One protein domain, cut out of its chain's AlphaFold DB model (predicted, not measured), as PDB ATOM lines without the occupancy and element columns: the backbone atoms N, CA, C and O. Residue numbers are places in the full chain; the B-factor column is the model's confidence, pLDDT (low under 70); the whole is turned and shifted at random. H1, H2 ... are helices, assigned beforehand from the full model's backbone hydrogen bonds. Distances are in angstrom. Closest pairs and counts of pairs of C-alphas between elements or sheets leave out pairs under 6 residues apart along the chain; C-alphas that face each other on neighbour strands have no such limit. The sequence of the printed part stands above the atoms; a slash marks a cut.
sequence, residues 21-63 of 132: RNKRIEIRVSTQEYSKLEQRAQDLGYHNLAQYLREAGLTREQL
ATOM      1  N   ARG A  21      15.407  18.462   2.474       84.62
ATOM      2  CA  ARG A  21      16.157  17.201   2.401       84.62
ATOM      3  C   ARG A  21      15.570  16.335   1.286       84.62
ATOM      4  O   ARG A  21      14.637  15.580   1.520       84.62
ATOM      5  N   ASN A  22      16.082  16.492   0.067       87.75
ATOM      6  CA  ASN A  22      15.600  15.783  -1.130       87.75
ATOM      7  C   ASN A  22      16.526  14.648  -1.606       87.75
ATOM      8  O   ASN A  22      16.232  13.996  -2.606       87.75
ATOM      9  N   LYS A  23      17.649  14.422  -0.920       88.00
ATOM     10  CA  LYS A  23      18.570  13.310  -1.177       88.00
ATOM     11  C   LYS A  23      18.401  12.243  -0.101       88.00
ATOM     12  O   LYS A  23      18.189  12.572   1.065       88.00
ATOM     13  N   ARG A  24      18.488  10.978  -0.511       89.25
ATOM     14  CA  ARG A  24      18.473   9.817   0.384       89.25
ATOM     15  C   ARG A  24      19.887   9.272   0.527       89.25
ATOM     16  O   ARG A  24      20.634   9.244  -0.446       89.25
ATOM     17  N   ILE A  25      20.217   8.857   1.742       88.94
ATOM     18  CA  ILE A  25      21.411   8.076   2.055       88.94
ATOM     19  C   ILE A  25      20.884   6.737   2.558       88.94
ATOM     20  O   ILE A  25      20.131   6.704   3.529       88.94
ATOM     21  N   GLU A  26      21.238   5.659   1.870       92.88
ATOM     22  CA  GLU A  26      20.840   4.300   2.228       92.88
ATOM     23  C   GLU A  26      22.088   3.523   2.634       92.88
ATOM     24  O   GLU A  26      23.074   3.485   1.898       92.88
ATOM     25  N   ILE A  27      22.052   2.930   3.825       90.25
ATOM     26  CA  ILE A  27      23.166   2.178   4.399       90.25
ATOM     27  C   ILE A  27      22.617   0.813   4.791       90.25
ATOM     28  O   ILE A  27      21.649   0.725   5.547       90.25
ATOM     29  N   ARG A  28      23.218  -0.255   4.261       95.50
ATOM     30  CA  ARG A  28      22.907  -1.616   4.704       95.50
ATOM     31  C   ARG A  28      23.684  -1.896   5.982       95.50
ATOM     32  O   ARG A  28      24.891  -1.689   6.013       95.50
ATOM     33  N   VAL A  29      22.981  -2.373   6.999       95.06
ATOM     34  CA  VAL A  29      23.538  -2.741   8.301       95.06
ATOM     35  C   VAL A  29      22.961  -4.082   8.732       95.06
ATOM     36  O   VAL A  29      21.852  -4.452   8.339       95.06
ATOM     37  N   SER A  30      23.711  -4.813   9.541       97.81
ATOM     38  CA  SER A  30      23.207  -5.975  10.266       97.81
ATOM     39  C   SER A  30      22.211  -5.556  11.352       97.81
ATOM     40  O   SER A  30      22.190  -4.410  11.808       97.81
ATOM     41  N   THR A  31      21.416  -6.511  11.834       97.19
ATOM     42  CA  THR A  31      20.498  -6.293  12.963       97.19
ATOM     43  C   THR A  31      21.234  -5.781  14.204       97.19
ATOM     44  O   THR A  31      20.752  -4.875  14.876       97.19
ATOM     45  N   GLN A  32      22.431  -6.310  14.483       96.69
ATOM     46  CA  GLN A  32      23.228  -5.911  15.646       96.69
ATOM     47  C   GLN A  32      23.729  -4.469  15.538       96.69
ATOM     48  O   GLN A  32      23.722  -3.735  16.526       96.69
ATOM     49  N   GLU A  33      24.168  -4.049  14.352       95.00
ATOM     50  CA  GLU A  33      24.585  -2.668  14.108       95.00
ATOM     51  C   GLU A  33      23.407  -1.707  14.224       95.00
ATOM     52  O   GLU A  33      23.536  -0.673  14.875       95.00
ATOM     53  N   TYR A  34      22.250  -2.069  13.664       95.94
ATOM     54  CA  TYR A  34      21.044  -1.255  13.760       95.94
ATOM     55  C   TYR A  34      20.641  -1.008  15.219       95.94
ATOM     56  O   TYR A  34      20.499   0.143  15.626       95.94
ATOM     57  N   SER A  35      20.560  -2.065  16.034       96.06
ATOM     58  CA  SER A  35      20.227  -1.939  17.458       96.06
ATOM     59  C   SER A  35      21.242  -1.093  18.230       96.06
ATOM     60  O   SER A  35      20.852  -0.253  19.035       96.06
ATOM     61  N   LYS A  36      22.546  -1.255  17.957       95.50
ATOM     62  CA  LYS A  36      23.592  -0.423  18.579       95.50
ATOM     63  C   LYS A  36      23.454   1.052  18.205       95.50
ATOM     64  O   LYS A  36      23.697   1.918  19.041       95.50
ATOM     65  N   LEU A  37      23.105   1.344  16.955       94.19
ATOM     66  CA  LEU A  37      22.912   2.711  16.481       94.19
ATOM     67  C   LEU A  37      21.671   3.355  17.108       94.19
ATOM     68  O   LEU A  37      21.747   4.510  17.523       94.19
ATOM     69  N   GLU A  38      20.561   2.623  17.220       94.38
ATOM     70  CA  GLU A  38      19.364   3.108  17.918       94.38
ATOM     71  C   GLU A  38      19.629   3.370  19.395       94.38
ATOM     72  O   GLU A  38      19.271   4.436  19.891       94.38
ATOM     73  N   GLN A  39      20.294   2.439  20.080       93.88
ATOM     74  CA  GLN A  39      20.612   2.592  21.495       93.88
ATOM     75  C   GLN A  39      21.496   3.822  21.730       93.88
ATOM     76  O   GLN A  39      21.152   4.672  22.541       93.88
ATOM     77  N   ARG A  40      22.562   4.000  20.936       90.12
ATOM     78  CA  ARG A  40      23.406   5.207  21.008       90.12
ATOM     79  C   ARG A  40      22.619   6.489  20.761       90.12
ATOM     80  O   ARG A  40      22.855   7.483  21.438       90.12
ATOM     81  N   ALA A  41      21.701   6.484  19.795       90.25
ATOM     82  CA  ALA A  41      20.861   7.644  19.529       90.25
ATOM     83  C   ALA A  41      19.978   7.982  20.744       90.25
ATOM     84  O   ALA A  41      19.884   9.149  21.115       90.25
ATOM     85  N   GLN A  42      19.373   6.978  21.383       89.69
ATOM     86  CA  GLN A  42      18.546   7.159  22.581       89.69
ATOM     87  C   GLN A  42      19.362   7.633  23.787       89.69
ATOM     88  O   GLN A  42      18.962   8.599  24.436       89.69
ATOM     89  N   ASP A  43      20.513   7.010  24.046       86.69
ATOM     90  CA  ASP A  43      21.416   7.369  25.147       86.69
ATOM     91  C   ASP A  43      21.885   8.828  25.025       86.69
ATOM     92  O   ASP A  43      21.987   9.554  26.013       86.69
ATOM     93  N   LEU A  44      22.101   9.286  23.789       83.31
ATOM     94  CA  LEU A  44      22.440  10.666  23.458       83.31
ATOM     95  C   LEU A  44      21.206  11.563  23.259       83.31
ATOM     96  O   LEU A  44      21.338  12.644  22.700       83.31
ATOM     97  N   GLY A  45      20.005  11.154  23.673       83.25
ATOM     98  CA  GLY A  45      18.810  12.006  23.700       83.25
ATOM     99  C   GLY A  45      18.227  12.391  22.335       83.25
ATOM    100  O   GLY A  45      17.445  13.342  22.245       83.25
ATOM    101  N   TYR A  46      18.580  11.685  21.261       84.25
ATOM    102  CA  TYR A  46      18.030  11.930  19.932       84.25
ATOM    103  C   TYR A  46      16.635  11.324  19.771       84.25
ATOM    104  O   TYR A  46      16.386  10.166  20.092       84.25
ATOM    105  N   HIS A  47      15.728  12.086  19.157       80.50
ATOM    106  CA  HIS A  47      14.357  11.634  18.897       80.50
ATOM    107  C   HIS A  47      14.229  10.642  17.734       80.50
ATOM    108  O   HIS A  47      13.206   9.979  17.603       80.50
ATOM    109  N   ASN A  48      15.212  10.587  16.830       86.50
ATOM    110  CA  ASN A  48      15.212   9.642  15.716       86.50
ATOM    111  C   ASN A  48      16.633   9.346  15.230       86.50
ATOM    112  O   ASN A  48      17.505  10.222  15.221       86.50
ATOM    113  N   LEU A  49      16.821   8.125  14.732       89.88
ATOM    114  CA  LEU A  49      18.109   7.641  14.250       89.88
ATOM    115  C   LEU A  49      18.653   8.463  13.071       89.88
ATOM    116  O   LEU A  49      19.852   8.707  12.979       89.88
ATOM    117  N   ALA A  50      17.782   8.944  12.181       89.12
ATOM    118  CA  ALA A  50      18.205   9.725  11.021       89.12
ATOM    119  C   ALA A  50      18.816  11.081  11.409       89.12
ATOM    120  O   ALA A  50      19.674  11.588  10.690       89.12
ATOM    121  N   GLN A  51      18.357  11.704  12.495       86.06
ATOM    122  CA  GLN A  51      18.941  12.929  13.035       86.06
ATOM    123  C   GLN A  51      20.314  12.648  13.631       86.06
ATOM    124  O   GLN A  51      21.272  13.303  13.228       86.06
ATOM    125  N   TYR A  52      20.409  11.622  14.480       88.69
ATOM    126  CA  TYR A  52      21.674  11.168  15.048       88.69
ATOM    127  C   TYR A  52      22.716  10.890  13.958       88.69
ATOM    128  O   TYR A  52      23.791  11.472  13.982       88.69
ATOM    129  N   LEU A  53      22.384  10.087  12.940       90.12
ATOM    130  CA  LEU A  53      23.322   9.741  11.864       90.12
ATOM    131  C   LEU A  53      23.778  10.954  11.043       90.12
ATOM    132  O   LEU A  53      24.914  10.993  10.578       90.12
ATOM    133  N   ARG A  54      22.903  11.948  10.850       88.38
ATOM    134  CA  ARG A  54      23.269  13.178  10.137       88.38
ATOM    135  C   ARG A  54      24.218  14.030  10.961       88.38
ATOM    136  O   ARG A  54      25.206  14.497  10.413       88.38
ATOM    137  N   GLU A  55      23.944  14.218  12.247       84.62
ATOM    138  CA  GLU A  55      24.842  14.968  13.128       84.62
ATOM    139  C   GLU A  55      26.175  14.229  13.306       84.62
ATOM    140  O   GLU A  55      27.222  14.852  13.153       84.62
ATOM    141  N   ALA A  56      26.142  12.901  13.469       85.62
ATOM    142  CA  ALA A  56      27.316  12.028  13.532       85.62
ATOM    143  C   ALA A  56      28.189  12.085  12.277       85.62
ATOM    144  O   ALA A  56      29.408  12.083  12.373       85.62
ATOM    145  N   GLY A  57      27.572  12.123  11.093       84.94
ATOM    146  CA  GLY A  57      28.299  12.162   9.825       84.94
ATOM    147  C   GLY A  57      28.792  13.553   9.418       84.94
ATOM    148  O   GLY A  57      29.678  13.649   8.573       84.94
ATOM    149  N   LEU A  58      28.211  14.625   9.968       83.12
ATOM    150  CA  LEU A  58      28.536  16.012   9.602       83.12
ATOM    151  C   LEU A  58      29.423  16.728  10.626       83.12
ATOM    152  O   LEU A  58      30.059  17.719  10.275       83.12
ATOM    153  N   THR A  59      29.465  16.255  11.871       74.00
ATOM    154  CA  THR A  59      30.181  16.912  12.973       74.00
ATOM    155  C   THR A  59      31.479  16.160  13.269       74.00
ATOM    156  O   THR A  59      31.469  14.938  13.377       74.00
ATOM    157  N   ARG A  60      32.609  16.876  13.386       55.94
ATOM    158  CA  ARG A  60      33.893  16.301  13.850       55.94
ATOM    159  C   ARG A  60      34.000  16.231  15.378       55.94
ATOM    160  O   ARG A  60      34.831  15.494  15.892       55.94
ATOM    161  N   GLU A  61      33.183  17.012  16.072       55.34
ATOM    162  CA  GLU A  61      33.144  17.142  17.531       55.34
ATOM    163  C   GLU A  61      32.227  16.079  18.160       55.34
ATOM    164  O   GLU A  61      31.345  15.529  17.493       55.34
ATOM    165  N   GLN A  62      32.427  15.797  19.452       59.03
ATOM    166  CA  GLN A  62      31.597  14.862  20.215       59.03
ATOM    167  C   GLN A  62      30.106  15.207  20.080       59.03
ATOM    168  O   GLN A  62      29.686  16.360  20.200       59.03
ATOM    169  N   LEU A  63      29.293  14.184  19.811       60.12
ATOM    170  CA  LEU A  63      27.858  14.339  19.588       60.12
ATOM    171  C   LEU A  63      27.151  14.624  20.909       60.12
ATOM    172  O   LEU A  63      26.838  13.712  21.670       60.12
TER     173      LEU A  63
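Overview. This is residues 21 to 63 of the 132 residues of the protein "MobC family plasmid mobilization relaxosome protein" of Herbaspirillum huttiense (UniProt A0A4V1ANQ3). Reading from residue 21, you see a hook: residues 21 to 30 run stretched out to the first end of H1, the chain turns there into H1, and a tight link then folds it back into H2. The two helices meet as an L, residues 37 to 41 of H1 packing on H2, and residues 57 to 62, of which 57 and 58 belong to H2, stick out. The printed part has 43 residues with two named helices, H1 then H2, and no named strand; its class is all helix. It is only just compact, close to loose, with a radius of gyration of the C-alphas of 10.8 A, and spans 27 by 24 by 19 A.

Arrangement. Pass the first ten residues and you come to H1, residues 31 to 43. Five residues on, past a tight link, look for H2, residues 49 to 58. The two helices touch, H1 with residues 37 to 41 alone; the closest C-alphas are those of Ala 41 and Tyr 52, 5.8 A apart. Their lines stand about perpendicular, at 83 degrees, and their centres are 12.3 A apart. In both H1 and H2 you will find every O i to N i+4 pair within hydrogen-bond range.

Along the chain. Find C-alpha 31 at (20.498, -6.293, 12.963); from there H1 runs 18.3 A to C-alpha 43 at (21.416, 7.369, 25.147). H2 begins at C-alpha 49 and ends 14.2 A away at C-alpha 58, at (28.536, 16.012, 9.602).

Size, cuts and confidence. The two C-alphas farthest apart are those of Asn 22 and Gln 32, at 28.5 A. The printed part has no cut. Its mean pLDDT is 86.5, and the model's confidence is low, under 70, at residues 60 to 63.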